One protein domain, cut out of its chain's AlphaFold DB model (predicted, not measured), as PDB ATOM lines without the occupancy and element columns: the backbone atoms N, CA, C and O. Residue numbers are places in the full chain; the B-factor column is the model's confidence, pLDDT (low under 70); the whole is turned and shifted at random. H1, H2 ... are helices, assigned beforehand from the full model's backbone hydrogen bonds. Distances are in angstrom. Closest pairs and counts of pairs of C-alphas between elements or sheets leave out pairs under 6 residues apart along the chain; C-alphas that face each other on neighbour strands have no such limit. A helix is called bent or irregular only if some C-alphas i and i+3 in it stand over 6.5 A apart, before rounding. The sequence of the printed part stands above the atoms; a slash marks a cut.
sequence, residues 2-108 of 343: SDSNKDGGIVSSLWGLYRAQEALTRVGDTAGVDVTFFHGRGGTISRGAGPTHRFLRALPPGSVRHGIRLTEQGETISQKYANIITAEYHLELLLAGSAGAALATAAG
ATOM      1  N   SER A   2     170.868 179.005 159.154       84.81
ATOM      2  CA  SER A   2     171.151 180.360 159.662       84.81
ATOM      3  C   SER A   2     169.917 181.259 159.768       84.81
ATOM      4  O   SER A   2     169.764 181.931 160.781       84.81
ATOM      5  N   ASP A   3     169.018 181.243 158.775       87.62
ATOM      6  CA  ASP A   3     167.758 182.002 158.844       87.62
ATOM      7  C   ASP A   3     166.862 181.510 159.988       87.62
ATOM      8  O   ASP A   3     166.453 182.298 160.832       87.62
ATOM      9  N   SER A   4     166.653 180.195 160.098       90.19
ATOM     10  CA  SER A   4     165.901 179.597 161.211       90.19
ATOM     11  C   SER A   4     166.521 179.937 162.572       90.19
ATOM     12  O   SER A   4     165.797 180.165 163.535       90.19
ATOM     13  N   ASN A   5     167.855 179.997 162.648       89.12
ATOM     14  CA  ASN A   5     168.577 180.338 163.868       89.12
ATOM     15  C   ASN A   5     168.406 181.810 164.263       89.12
ATOM     16  O   ASN A   5     168.289 182.116 165.445       89.12
ATOM     17  N   LYS A   6     168.362 182.718 163.278       89.81
ATOM     18  CA  LYS A   6     168.019 184.133 163.494       89.81
ATOM     19  C   LYS A   6     166.604 184.290 164.049       89.81
ATOM     20  O   LYS A   6     166.375 185.195 164.836       89.81
ATOM     21  N   ASP A   7     165.668 183.444 163.627       87.75
ATOM     22  CA  ASP A   7     164.246 183.628 163.933       87.75
ATOM     23  C   ASP A   7     163.782 182.923 165.224       87.75
ATOM     24  O   ASP A   7     162.713 183.251 165.747       87.75
ATOM     25  N   GLY A   8     164.537 181.941 165.729       88.12
ATOM     26  CA  GLY A   8     164.111 181.130 166.879       88.12
ATOM     27  C   GLY A   8     165.218 180.589 167.787       88.12
ATOM     28  O   GLY A   8     164.911 179.780 168.656       88.12
ATOM     29  N   GLY A   9     166.477 180.987 167.591       92.44
ATOM     30  CA  GLY A   9     167.604 180.476 168.376       92.44
ATOM     31  C   GLY A   9     167.989 179.028 168.046       92.44
ATOM     32  O   GLY A   9     167.373 178.349 167.213       92.44
ATOM     33  N   ILE A  10     169.059 178.543 168.684       93.56
ATOM     34  CA  ILE A  10     169.738 177.303 168.275       93.56
ATOM     35  C   ILE A  10     168.914 176.041 168.497       93.56
ATOM     36  O   ILE A  10     168.891 175.169 167.628       93.56
ATOM     37  N   VAL A  11     168.208 175.950 169.624       96.69
ATOM     38  CA  VAL A  11     167.451 174.745 169.970       96.69
ATOM     39  C   VAL A  11     166.263 174.599 169.032       96.69
ATOM     40  O   VAL A  11     166.151 173.591 168.337       96.69
ATOM     41  N   SER A  12     165.420 175.634 168.948       96.38
ATOM     42  CA  SER A  12     164.236 175.613 168.089       96.38
ATOM     43  C   SER A  12     164.594 175.435 166.617       96.38
ATOM     44  O   SER A  12     163.936 174.677 165.905       96.38
ATOM     45  N   SER A  13     165.664 176.086 166.150       94.31
ATOM     46  CA  SER A  13     166.064 175.991 164.749       94.31
ATOM     47  C   SER A  13     166.569 174.599 164.370       94.31
ATOM     48  O   SER A  13     166.100 174.038 163.380       94.31
ATOM     49  N   LEU A  14     167.500 174.020 165.136       95.44
ATOM     50  CA  LEU A  14     168.059 172.703 164.830       95.44
ATOM     51  C   LEU A  14     167.029 171.594 165.048       95.44
ATOM     52  O   LEU A  14     166.897 170.721 164.189       95.44
ATOM     53  N   TRP A  15     166.261 171.657 166.137       97.50
ATOM     54  CA  TRP A  15     165.223 170.670 166.425       97.50
ATOM     55  C   TRP A  15     164.051 170.759 165.442       97.50
ATOM     56  O   TRP A  15     163.618 169.747 164.894       97.50
ATOM     57  N   GLY A  16     163.593 171.968 165.112       96.69
ATOM     58  CA  GLY A  16     162.558 172.168 164.099       96.69
ATOM     59  C   GLY A  16     162.980 171.646 162.722       96.69
ATOM     60  O   GLY A  16     162.194 170.990 162.042       96.69
ATOM     61  N   LEU A  17     164.243 171.861 162.325       95.56
ATOM     62  CA  LEU A  17     164.793 171.294 161.090       95.56
ATOM     63  C   LEU A  17     164.891 169.766 161.143       95.56
ATOM     64  O   LEU A  17     164.661 169.129 160.116       95.56
ATOM     65  N   TYR A  18     165.226 169.182 162.296       95.62
ATOM     66  CA  TYR A  18     165.221 167.731 162.493       95.62
ATOM     67  C   TYR A  18     163.816 167.160 162.264       95.62
ATOM     68  O   TYR A  18     163.634 166.314 161.393       95.62
ATOM     69  N   ARG A  19     162.802 167.696 162.955       96.44
ATOM     70  CA  ARG A  19     161.405 167.238 162.850       96.44
ATOM     71  C   ARG A  19     160.820 167.441 161.454       96.44
ATOM     72  O   ARG A  19     160.116 166.573 160.947       96.44
ATOM     73  N   ALA A  20     161.150 168.553 160.795       96.75
ATOM     74  CA  ALA A  20     160.716 168.811 159.424       96.75
ATOM     75  C   ALA A  20     161.314 167.803 158.428       96.75
ATOM     76  O   ALA A  20     160.594 167.268 157.588       96.75
ATOM     77  N   GLN A  21     162.616 167.515 158.528       95.56
ATOM     78  CA  GLN A  21     163.277 166.518 157.678       95.56
ATOM     79  C   GLN A  21     162.750 165.108 157.935       95.56
ATOM     80  O   GLN A  21     162.543 164.350 156.991       95.56
ATOM     81  N   GLU A  22     162.489 164.766 159.194       94.31
ATOM     82  CA  GLU A  22     161.892 163.488 159.569       94.31
ATOM     83  C   GLU A  22     160.492 163.321 158.946       94.31
ATOM     84  O   GLU A  22     160.204 162.319 158.291       94.31
ATOM     85  N   ALA A  23     159.635 164.341 159.067       96.12
ATOM     86  CA  ALA A  23     158.299 164.329 158.476       96.12
ATOM     87  C   ALA A  23     158.334 164.257 156.941       96.12
ATOM     88  O   ALA A  23     157.592 163.472 156.353       96.12
ATOM     89  N   LEU A  24     159.209 165.032 156.294       96.62
ATOM     90  CA  LEU A  24     159.359 165.024 154.837       96.62
ATOM     91  C   LEU A  24     159.910 163.691 154.316       96.62
ATOM     92  O   LEU A  24     159.442 163.217 153.286       96.62
ATOM     93  N   THR A  25     160.836 163.062 155.047       94.25
ATOM     94  CA  THR A  25     161.326 161.710 154.730       94.25
ATOM     95  C   THR A  25     160.173 160.707 154.733       94.25
ATOM     96  O   THR A  25     159.985 159.999 153.749       94.25
ATOM     97  N   ARG A  26     159.324 160.707 155.775       94.00
ATOM     98  CA  ARG A  26     158.147 159.817 155.844       94.00
ATOM     99  C   ARG A  26     157.151 160.041 154.704       94.00
ATOM    100  O   ARG A  26     156.583 159.081 154.184       94.00
ATOM    101  N   VAL A  27     156.912 161.300 154.331       96.81
ATOM    102  CA  VAL A  27     156.045 161.641 153.190       96.81
ATOM    103  C   VAL A  27     156.638 161.104 151.888       96.81
ATOM    104  O   VAL A  27     155.906 160.502 151.106       96.81
ATOM    105  N   GLY A  28     157.947 161.269 151.681       95.50
ATOM    106  CA  GLY A  28     158.672 160.708 150.540       95.50
ATOM    107  C   GLY A  28     158.556 159.188 150.460       95.50
ATOM    108  O   GLY A  28     158.108 158.670 149.441       95.50
ATOM    109  N   ASP A  29     158.842 158.492 151.565       92.88
ATOM    110  CA  ASP A  29     158.722 157.031 151.669       92.88
ATOM    111  C   ASP A  29     157.299 156.557 151.317       92.88
ATOM    112  O   ASP A  29     157.121 155.624 150.536       92.88
ATOM    113  N   THR A  30     156.268 157.232 151.842       96.38
ATOM    114  CA  THR A  30     154.855 156.891 151.578       96.38
ATOM    115  C   THR A  30     154.470 157.121 150.115       96.38
ATOM    116  O   THR A  30     153.668 156.378 149.554       96.38
ATOM    117  N   ALA A  31     155.031 158.157 149.491       97.12
ATOM    118  CA  ALA A  31     154.752 158.524 148.109       97.12
ATOM    119  C   ALA A  31     155.638 157.791 147.083       97.12
ATOM    120  O   ALA A  31     155.432 157.971 145.884       97.12
ATOM    121  N   GLY A  32     156.626 157.001 147.524       96.00
ATOM    122  CA  GLY A  32     157.633 156.408 146.638       96.00
ATOM    123  C   GLY A  32     158.528 157.455 145.962       96.00
ATOM    124  O   GLY A  32     158.935 157.265 144.817       96.00
ATOM    125  N   VAL A  33     158.780 158.581 146.636       96.25
ATOM    126  CA  VAL A  33     159.606 159.690 146.143       96.25
ATOM    127  C   VAL A  33     160.902 159.766 146.938       96.25
ATOM    128  O   VAL A  33     160.891 159.980 148.149       96.25
ATOM    129  N   ASP A  34     162.021 159.689 146.223       94.06
ATOM    130  CA  ASP A  34     163.359 159.870 146.780       94.06
ATOM    131  C   ASP A  34     163.576 161.336 147.191       94.06
ATOM    132  O   ASP A  34     163.719 162.231 146.353       94.06
ATOM    133  N   VAL A  35     163.601 161.601 148.499       94.06
ATOM    134  CA  VAL A  35     163.833 162.945 149.047       94.06
ATOM    135  C   VAL A  35     165.322 163.152 149.321       94.06
ATOM    136  O   VAL A  35     165.920 162.450 150.135       94.06
ATOM    137  N   THR A  36     165.912 164.174 148.696       94.25
ATOM    138  CA  THR A  36     167.276 164.644 148.989       94.25
ATOM    139  C   THR A  36     167.226 166.037 149.607       94.25
ATOM    140  O   THR A  36     166.721 166.986 149.000       94.25
ATOM    141  N   PHE A  37     167.808 166.202 150.794       94.00
ATOM    142  CA  PHE A  37     167.897 167.505 151.450       94.00
ATOM    143  C   PHE A  37     169.124 168.291 150.980       94.00
ATOM    144  O   PHE A  37     170.249 167.788 150.948       94.00
ATOM    145  N   PHE A  38     168.911 169.566 150.641       93.94
ATOM    146  CA  PHE A  38     169.993 170.506 150.365       93.94
ATOM    147  C   PHE A  38     170.262 171.396 151.583       93.94
ATOM    148  O   PHE A  38     169.511 172.320 151.894       93.94
ATOM    149  N   HIS A  39     171.370 171.133 152.274       91.62
ATOM    150  CA  HIS A  39     171.726 171.806 153.516       91.62
ATOM    151  C   HIS A  39     172.490 173.114 153.267       91.62
ATOM    152  O   HIS A  39     173.705 173.131 153.057       91.62
ATOM    153  N   GLY A  40     171.781 174.240 153.374       86.06
ATOM    154  CA  GLY A  40     172.364 175.583 153.490       86.06
ATOM    155  C   GLY A  40     172.950 175.835 154.884       86.06
ATOM    156  O   GLY A  40     172.398 176.624 155.657       86.06
ATOM    157  N   ARG A  41     174.008 175.104 155.252       75.38
ATOM    158  CA  ARG A  41     174.693 175.255 156.546       75.38
ATOM    159  C   ARG A  41     175.527 176.540 156.546       75.38
ATOM    160  O   ARG A  41     176.159 176.859 155.541       75.38
ATOM    161  N   GLY A  42     175.527 177.268 157.662       65.44
ATOM    162  CA  GLY A  42     176.414 178.418 157.849       65.44
ATOM    163  C   GLY A  42     177.890 178.032 157.989       65.44
ATOM    164  O   GLY A  42     178.213 176.852 158.119       65.44
ATOM    165  N   GLY A  43     178.779 179.029 157.983       59.50
ATOM    166  CA  GLY A  43     180.215 178.835 158.225       59.50
ATOM    167  C   GLY A  43     180.561 178.723 159.714       59.50
ATOM    168  O   GLY A  43     181.564 178.115 160.074       59.50
ATOM    169  N   THR A  44     179.693 179.245 160.588       58.34
ATOM    170  CA  THR A  44     179.925 179.372 162.035       58.34
ATOM    171  C   THR A  44     178.825 178.734 162.878       58.34
ATOM    172  O   THR A  44     177.697 178.517 162.427       58.34
ATOM    173  N   ILE A  45     179.140 178.469 164.147       62.22
ATOM    174  CA  ILE A  45     178.215 177.829 165.091       62.22
ATOM    175  C   ILE A  45     176.964 178.676 165.339       62.22
ATOM    176  O   ILE A  45     175.851 178.164 165.265       62.22
ATOM    177  N   SER A  46     177.112 179.993 165.487       57.19
ATOM    178  CA  SER A  46     175.979 180.923 165.625       57.19
ATOM    179  C   SER A  46     175.142 181.075 164.347       57.19
ATOM    180  O   SER A  46     174.049 181.638 164.378       57.19
ATOM    181  N   ARG A  47     175.600 180.523 163.217       67.75
ATOM    182  CA  ARG A  47     174.817 180.341 161.985       67.75
ATOM    183  C   ARG A  47     174.183 178.939 161.889       67.75
ATOM    184  O   ARG A  47     173.694 178.572 160.814       67.75
ATOM    185  N   GLY A  48     174.173 178.177 162.986       56.72
ATOM    186  CA  GLY A  48     173.652 176.810 163.080       56.72
ATOM    187  C   GLY A  48     174.598 175.750 162.510       56.72
ATOM    188  O   GLY A  48     174.139 174.681 162.113       56.72
ATOM    189  N   ALA A  49     175.891 176.063 162.380       74.00
ATOM    190  CA  ALA A  49     176.904 175.100 161.967       74.00
ATOM    191  C   ALA A  49     177.536 174.396 163.175       74.00
ATOM    192  O   ALA A  49     177.310 174.740 164.326       74.00
ATOM    193  N   GLY A  50     178.358 173.398 162.893       79.81
ATOM    194  CA  GLY A  50     179.115 172.630 163.872       79.81
ATOM    195  C   GLY A  50     179.989 171.618 163.132       79.81
ATOM    196  O   GLY A  50     179.912 171.553 161.896       79.81
ATOM    197  N   PRO A  51     180.803 170.816 163.838       85.06
ATOM    198  CA  PRO A  51     181.681 169.836 163.205       85.06
ATOM    199  C   PRO A  51     180.901 168.917 162.258       85.06
ATOM    200  O   PRO A  51     179.885 168.340 162.651       85.06
ATOM    201  N   THR A  52     181.372 168.778 161.013       87.12
ATOM    202  CA  THR A  52     180.639 168.075 159.942       87.12
ATOM    203  C   THR A  52     180.259 166.646 160.338       87.12
ATOM    204  O   THR A  52     179.114 166.260 160.150       87.12
ATOM    205  N   HIS A  53     181.155 165.886 160.974       86.25
ATOM    206  CA  HIS A  53     180.840 164.518 161.409       86.25
ATOM    207  C   HIS A  53     179.707 164.448 162.446       86.25
ATOM    208  O   HIS A  53     178.902 163.523 162.402       86.25
ATOM    209  N   ARG A  54     179.608 165.420 163.369       90.56
ATOM    210  CA  ARG A  54     178.510 165.460 164.352       90.56
ATOM    211  C   ARG A  54     177.205 165.869 163.696       90.56
ATOM    212  O   ARG A  54     176.177 165.283 163.997       90.56
ATOM    213  N   PHE A  55     177.273 166.835 162.781       92.50
ATOM    214  CA  PHE A  55     176.126 167.251 161.985       92.50
ATOM    215  C   PHE A  55     175.511 166.063 161.236       92.50
ATOM    216  O   PHE A  55     174.320 165.823 161.379       92.50
ATOM    217  N   LEU A  56     176.326 165.286 160.512       91.50
ATOM    218  CA  LEU A  56     175.856 164.125 159.746       91.50
ATOM    219  C   LEU A  56     175.202 163.069 160.640       91.50
ATOM    220  O   LEU A  56     174.139 162.559 160.308       91.50
ATOM    221  N   ARG A  57     175.797 162.788 161.806       91.06
ATOM    222  CA  ARG A  57     175.232 161.853 162.793       91.06
ATOM    223  C   ARG A  57     173.934 162.348 163.433       91.06
ATOM    224  O   ARG A  57     173.158 161.529 163.902       91.06
ATOM    225  N   ALA A  58     173.733 163.660 163.501       93.38
ATOM    226  CA  ALA A  58     172.564 164.290 164.108       93.38
ATOM    227  C   ALA A  58     171.357 164.389 163.164       93.38
ATOM    228  O   ALA A  58     170.282 164.795 163.605       93.38
ATOM    229  N   LEU A  59     171.521 164.063 161.879       93.06
ATOM    230  CA  LEU A  59     170.420 164.059 160.920       93.06
ATOM    231  C   LEU A  59     169.407 162.947 161.251       93.06
ATOM    232  O   LEU A  59     169.796 161.896 161.767       93.06
ATOM    233  N   PRO A  60     168.108 163.160 160.979       92.62
ATOM    234  CA  PRO A  60     167.094 162.159 161.277       92.62
ATOM    235  C   PRO A  60     167.294 160.893 160.431       92.62
ATOM    236  O   PRO A  60     167.755 160.993 159.285       92.62
ATOM    237  N   PRO A  61     166.932 159.705 160.950       90.25
ATOM    238  CA  PRO A  61     166.996 158.460 160.191       90.25
ATOM    239  C   PRO A  61     166.311 158.580 158.822       90.25
ATOM    240  O   PRO A  61     165.252 159.187 158.693       90.25
ATOM    241  N   GLY A  62     166.933 158.025 157.783       89.19
ATOM    242  CA  GLY A  62     166.412 158.045 156.410       89.19
ATOM    243  C   GLY A  62     166.753 159.297 155.602       89.19
ATOM    244  O   GLY A  62     166.850 159.207 154.382       89.19
ATOM    245  N   SER A  63     167.054 160.427 156.247       91.44
ATOM    246  CA  SER A  63     167.259 161.703 155.538       91.44
ATOM    247  C   SER A  63     168.490 161.757 154.623       91.44
ATOM    248  O   SER A  63     168.559 162.604 153.737       91.44
ATOM    249  N   VAL A  64     169.455 160.852 154.804       90.75
ATOM    250  CA  VAL A  64     170.669 160.757 153.971       90.75
ATOM    251  C   VAL A  64     170.617 159.621 152.943       90.75
ATOM    252  O   VAL A  64     171.596 159.400 152.229       90.75
ATOM    253  N   ARG A  65     169.504 158.871 152.867       85.31
ATOM    254  CA  ARG A  65     169.398 157.646 152.051       85.31
ATOM    255  C   ARG A  65     169.661 157.909 150.565       85.31
ATOM    256  O   ARG A  65     170.333 157.111 149.921       85.31
ATOM    257  N   HIS A  66     169.198 159.047 150.051       88.94
ATOM    258  CA  HIS A  66     169.320 159.438 148.640       88.94
ATOM    259  C   HIS A  66     170.425 160.484 148.425       88.94
ATOM    260  O   HIS A  66     170.299 161.406 147.617       88.94
ATOM    261  N   GLY A  67     171.513 160.346 149.184       88.19
ATOM    262  CA  GLY A  67     172.678 161.215 149.123       88.19
ATOM    263  C   GLY A  67     172.558 162.471 149.983       88.19
ATOM    264  O   GLY A  67     171.515 162.794 150.547       88.19
ATOM    265  N   ILE A  68     173.675 163.193 150.074       87.88
ATOM    266  CA  ILE A  68     173.764 164.461 150.790       87.88
ATOM    267  C   ILE A  68     174.158 165.579 149.838       87.88
ATOM    268  O   ILE A  68     175.096 165.456 149.050       87.88
ATOM    269  N   ARG A  69     173.477 166.716 149.961       91.69
ATOM    270  CA  ARG A  69     173.876 167.954 149.301       91.69
ATOM    271  C   ARG A  69     174.082 169.032 150.350       91.69
ATOM    272  O   ARG A  69     173.182 169.327 151.129       91.69
ATOM    273  N   LEU A  70     175.255 169.652 150.363       88.19
ATOM    274  CA  LEU A  70     175.606 170.687 151.334       88.19
ATOM    275  C   LEU A  70     176.179 171.919 150.642       88.19
ATOM    276  O   LEU A  70     176.805 171.827 149.590       88.19
ATOM    277  N   THR A  71     175.930 173.084 151.232       87.50
ATOM    278  CA  THR A  71     176.582 174.330 150.828       87.50
ATOM    279  C   THR A  71     177.916 174.439 151.551       87.50
ATOM    280  O   THR A  71     177.942 174.483 152.782       87.50
ATOM    281  N   GLU A  72     179.008 174.517 150.796       84.81
ATOM    282  CA  GLU A  72     180.292 174.977 151.320       84.81
ATOM    283  C   GLU A  72     180.356 176.500 151.224       84.81
ATOM    284  O   GLU A  72     180.119 177.084 150.167       84.81
ATOM    285  N   GLN A  73     180.603 177.151 152.358       77.75
ATOM    286  CA  GLN A  73     180.619 178.607 152.430       77.75
ATOM    287  C   GLN A  73     181.957 179.134 151.913       77.75
ATOM    288  O   GLN A  73     183.002 178.548 152.216       77.75
ATOM    289  N   GLY A  74     181.924 180.232 151.152       76.88
ATOM    290  CA  GLY A  74     183.091 180.776 150.451       76.88
ATOM    291  C   GLY A  74     184.274 181.039 151.382       76.88
ATOM    292  O   GLY A  74     185.404 180.673 151.068       76.88
ATOM    293  N   GLU A  75     183.994 181.560 152.575       73.25
ATOM    294  CA  GLU A  75     184.981 181.845 153.612       73.25
ATOM    295  C   GLU A  75     185.699 180.593 154.148       73.25
ATOM    296  O   GLU A  75     186.807 180.691 154.670       73.25
ATOM    297  N   THR A  76     185.107 179.405 153.988       78.69
ATOM    298  CA  THR A  76     185.693 178.133 154.441       78.69
ATOM    299  C   THR A  76     186.430 177.375 153.338       78.69
ATOM    300  O   THR A  76     187.173 176.441 153.643       78.69
ATOM    301  N   ILE A  77     186.263 177.766 152.065       84.62
ATOM    302  CA  ILE A  77     186.806 177.014 150.921       84.62
ATOM    303  C   ILE A  77     188.323 176.895 151.023       84.62
ATOM    304  O   ILE A  77     188.854 175.796 150.894       84.62
ATOM    305  N   SER A  78     189.021 178.000 151.289       85.19
ATOM    306  CA  SER A  78     190.485 177.985 151.366       85.19
ATOM    307  C   SER A  78     190.977 177.093 152.511       85.19
ATOM    308  O   SER A  78     191.818 176.222 152.298       85.19
ATOM    309  N   GLN A  79     190.381 177.221 153.700       82.62
ATOM    310  CA  GLN A  79     190.736 176.395 154.856       82.62
ATOM    311  C   GLN A  79     190.546 174.897 154.577       82.62
ATOM    312  O   GLN A  79     191.369 174.080 154.990       82.62
ATOM    313  N   LYS A  80     189.466 174.532 153.879       86.38
ATOM    314  CA  LYS A  80     189.109 173.131 153.648       86.38
ATOM    315  C   LYS A  80     189.778 172.511 152.430       86.38
ATOM    316  O   LYS A  80     190.087 171.332 152.480       86.38
ATOM    317  N   TYR A  81     189.990 173.269 151.358       91.00
ATOM    318  CA  TYR A  81     190.301 172.705 150.041       91.00
ATOM    319  C   TYR A  81     191.512 173.340 149.341       91.00
ATOM    320  O   TYR A  81     191.835 172.931 148.230       91.00
ATOM    321  N   ALA A  82     192.204 174.320 149.942       93.44
ATOM    322  CA  ALA A  82     193.374 174.941 149.299       93.44
ATOM    323  C   ALA A  82     194.629 174.054 149.287       93.44
ATOM    324  O   ALA A  82     195.553 174.326 148.525       93.44
ATOM    325  N   ASN A  83     194.694 173.020 150.127       95.06
ATOM    326  CA  ASN A  83     195.785 172.051 150.125       95.06
ATOM    327  C   ASN A  83     195.226 170.623 150.080       95.06
ATOM    328  O   ASN A  83     194.130 170.365 150.573       95.06
ATOM    329  N   ILE A  84     195.984 169.704 149.472       96.25
ATOM    330  CA  ILE A  84     195.538 168.323 149.227       96.25
ATOM    331  C   ILE A  84     195.218 167.602 150.542       96.25
ATOM    332  O   ILE A  84     194.207 166.919 150.616       96.25
ATOM    333  N   ILE A  85     196.021 167.816 151.589       96.44
ATOM    334  CA  ILE A  85     195.866 167.136 152.883       96.44
ATOM    335  C   ILE A  85     194.531 167.511 153.543       96.44
ATOM    336  O   ILE A  85     193.794 166.639 153.998       96.44
ATOM    337  N   THR A  86     194.183 168.801 153.590       91.88
ATOM    338  CA  THR A  86     192.896 169.227 154.153       91.88
ATOM    339  C   THR A  86     191.736 168.849 153.241       91.88
ATOM    340  O   THR A  86     190.690 168.443 153.749       91.88
ATOM    341  N   ALA A  87     191.918 168.919 151.918       94.06
ATOM    342  CA  ALA A  87     190.890 168.525 150.961       94.06
ATOM    343  C   ALA A  87     190.517 167.044 151.121       94.06
ATOM    344  O   ALA A  87     189.335 166.728 151.257       94.06
ATOM    345  N   GLU A  88     191.516 166.162 151.165       96.62
ATOM    346  CA  GLU A  88     191.359 164.725 151.396       96.62
ATOM    347  C   GLU A  88     190.652 164.467 152.728       96.62
ATOM    348  O   GLU A  88     189.572 163.883 152.734       96.62
ATOM    349  N   TYR A  89     191.160 165.037 153.827       93.19
ATOM    350  CA  TYR A  89     190.539 164.910 155.147       93.19
ATOM    351  C   TYR A  89     189.053 165.304 155.147       93.19
ATOM    352  O   TYR A  89     188.211 164.615 155.726       93.19
ATOM    353  N   HIS A  90     188.692 166.419 154.505       89.81
ATOM    354  CA  HIS A  90     187.306 166.882 154.479       89.81
ATOM    355  C   HIS A  90     186.397 166.029 153.589       89.81
ATOM    356  O   HIS A  90     185.222 165.856 153.931       89.81
ATOM    357  N   LEU A  91     186.913 165.495 152.482       92.69
ATOM    358  CA  LEU A  91     186.185 164.563 151.622       92.69
ATOM    359  C   LEU A  91     185.973 163.216 152.322       92.69
ATOM    360  O   LEU A  91     184.850 162.714 152.333       92.69
ATOM    361  N   GLU A  92     187.003 162.680 152.978       94.56
ATOM    362  CA  GLU A  92     186.910 161.467 153.797       94.56
ATOM    363  C   GLU A  92     185.898 161.634 154.929       94.56
ATOM    364  O   GLU A  92     185.037 160.778 155.128       94.56
ATOM    365  N   LEU A  93     185.937 162.769 155.635       91.50
ATOM    366  CA  LEU A  93     184.999 163.074 156.713       91.50
ATOM    367  C   LEU A  93     183.545 163.087 156.220       91.50
ATOM    368  O   LEU A  93     182.646 162.621 156.925       91.50
ATOM    369  N   LEU A  94     183.307 163.637 155.025       90.69
ATOM    370  CA  LEU A  94     181.982 163.675 154.414       90.69
ATOM    371  C   LEU A  94     181.529 162.277 153.984       90.69
ATOM    372  O   LEU A  94     180.398 161.895 154.289       90.69
ATOM    373  N   LEU A  95     182.398 161.517 153.317       92.44
ATOM    374  CA  LEU A  95     182.107 160.159 152.868       92.44
ATOM    375  C   LEU A  95     181.814 159.238 154.058       92.44
ATOM    376  O   LEU A  95     180.746 158.629 154.117       92.44
ATOM    377  N   ALA A  96     182.716 159.196 155.040       93.38
ATOM    378  CA  ALA A  96     182.583 158.368 156.233       93.38
ATOM    379  C   ALA A  96     181.362 158.763 157.071       93.38
ATOM    380  O   ALA A  96     180.606 157.901 157.518       93.38
ATOM    381  N   GLY A  97     181.123 160.065 157.262       91.12
ATOM    382  CA  GLY A  97     179.972 160.538 158.026       91.12
ATOM    383  C   GLY A  97     178.635 160.242 157.341       91.12
ATOM    384  O   GLY A  97     177.685 159.850 158.016       91.12
ATOM    385  N   SER A  98     178.568 160.377 156.014       91.12
ATOM    386  CA  SER A  98     177.351 160.079 155.243       91.12
ATOM    387  C   SER A  98     177.069 158.577 155.220       91.12
ATOM    388  O   SER A  98     175.938 158.163 155.462       91.12
ATOM    389  N   ALA A  99     178.104 157.755 155.016       92.25
ATOM    390  CA  ALA A  99     177.997 156.302 155.097       92.25
ATOM    391  C   ALA A  99     177.557 155.845 156.497       92.25
ATOM    392  O   ALA A  99     176.641 155.037 156.623       92.25
ATOM    393  N   GLY A 100     178.147 156.409 157.556       91.12
ATOM    394  CA  GLY A 100     177.770 156.107 158.937       91.12
ATOM    395  C   GLY A 100     176.309 156.442 159.246       91.12
ATOM    396  O   GLY A 100     175.610 155.630 159.847       91.12
ATOM    397  N   ALA A 101     175.817 157.599 158.792       89.44
ATOM    398  CA  ALA A 101     174.417 157.989 158.965       89.44
ATOM    399  C   ALA A 101     173.447 157.081 158.174       89.44
ATOM    400  O   ALA A 101     172.378 156.714 158.675       89.44
ATOM    401  N   ALA A 102     173.834 156.656 156.967       89.19
ATOM    402  CA  ALA A 102     173.057 155.705 156.175       89.19
ATOM    403  C   ALA A 102     173.003 154.313 156.836       89.19
ATOM    404  O   ALA A 102     171.929 153.717 156.927       89.19
ATOM    405  N   LEU A 103     174.128 153.820 157.364       90.12
ATOM    406  CA  LEU A 103     174.194 152.538 158.075       90.12
ATOM    407  C   LEU A 103     173.404 152.555 159.388       90.12
ATOM    408  O   LEU A 103     172.701 151.593 159.678       90.12
ATOM    409  N   ALA A 104     173.457 153.652 160.150       86.56
ATOM    410  CA  ALA A 104     172.649 153.830 161.358       86.56
ATOM    411  C   ALA A 104     171.144 153.725 161.059       86.56
ATOM    412  O   ALA A 104     170.403 153.056 161.782       86.56
ATOM    413  N   THR A 105     170.709 154.320 159.943       84.50
ATOM    414  CA  THR A 105     169.333 154.185 159.447       84.50
ATOM    415  C   THR A 105     169.013 152.733 159.090       84.50
ATOM    416  O   THR A 105     167.981 152.215 159.505       84.50
ATOM    417  N   ALA A 106     169.884 152.066 158.326       84.25
ATOM    418  CA  ALA A 106     169.674 150.681 157.902       84.25
ATOM    419  C   ALA A 106     169.626 149.697 159.086       84.25
ATOM    420  O   ALA A 106     168.909 148.704 159.031       84.25
ATOM    421  N   ALA A 107     170.342 150.002 160.170       86.19
ATOM    422  CA  ALA A 107     170.313 149.245 161.418       86.19
ATOM    423  C   ALA A 107     169.036 149.471 162.254       86.19
ATOM    424  O   ALA A 107     168.897 148.870 163.316       86.19
ATOM    425  N   GLY A 108     168.115 150.338 161.813       80.44
ATOM    426  CA  GLY A 108     166.860 150.604 162.515       80.44
ATOM    427  C   GLY A 108     167.043 151.338 163.843       80.44
ATOM    428  O   GLY A 108     166.231 151.163 164.748       80.44
TER     429      GLY A 108
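AT A GLANCE: This is residues 2 to 108 of the 343 residues of the protein "Phosphoenolpyruvate carboxylase" of Acidimicrobiia bacterium (UniProt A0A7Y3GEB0). Two long helices, H1 and H4, stand apart like two sides of a triangle, and two long links with the short helix H2 run through the space between them. H2 packs side by side on H4, while H3 makes a corner at the beginning of H4; H1 is sharply kinked near residue 9. The two links, residues 32 to 51 and 58 to 73, are tied together by a short parallel pairing of residues 38 to 39 with 69 to 70. The printed part has 107 residues with four named helices, H1 to H4 in order, and no named strand: all helix. It is compact, with a radius of gyration of the C-alphas of 14.5 A and spans of 43 by 32 by 20 A.

IN THESE COORDINATES: H1, residues 2 to 31, begins with C-alpha 2 at (171.151, 180.360, 159.662) and is 29.7 A long. It is irregular: C-alphas 7 and 10 are 9.4 A apart, and it has a kink of 125 degrees near residue 9. H2 is residues 52 to 57, 8.7 A long. H3, residues 74 to 81, is 10.8 A long and irregular, with C-alphas 75 and 78 7.1 A apart. H4, residues 84 to 106, is 32.5 A long and ends with C-alpha 106 at (169.674, 150.681, 157.902).

HOW THE PARTS SIT: H1 touches no helix; it is apart from H2, H3 and H4. H2 touches residues 93 to 101 of H4, the same way at a shallow tilt of 7 degrees; the closest C-alphas, those of His 53 and Gly 97, are 5.3 A apart. H2 and H3 are apart. H3 and H4 touch only at the corner by their tight link, about perpendicular at 83 degrees, with the closest C-alphas, Tyr 81 and Ala 87, 4.3 A apart. In H2 and H4 every O i to N i+4 pair is within hydrogen-bond range; in H1 23 of 26 are, in H3 2 of 4.

THE WHOLE: The C-alphas farthest apart, those of Thr 30 and Asn 83, are 43.7 A apart. The printed part has no cut. The links from H1 to H2 and from H2 to H3 are long. Mean pLDDT of the printed part is 88.5; residues 42 to 48 are under 70.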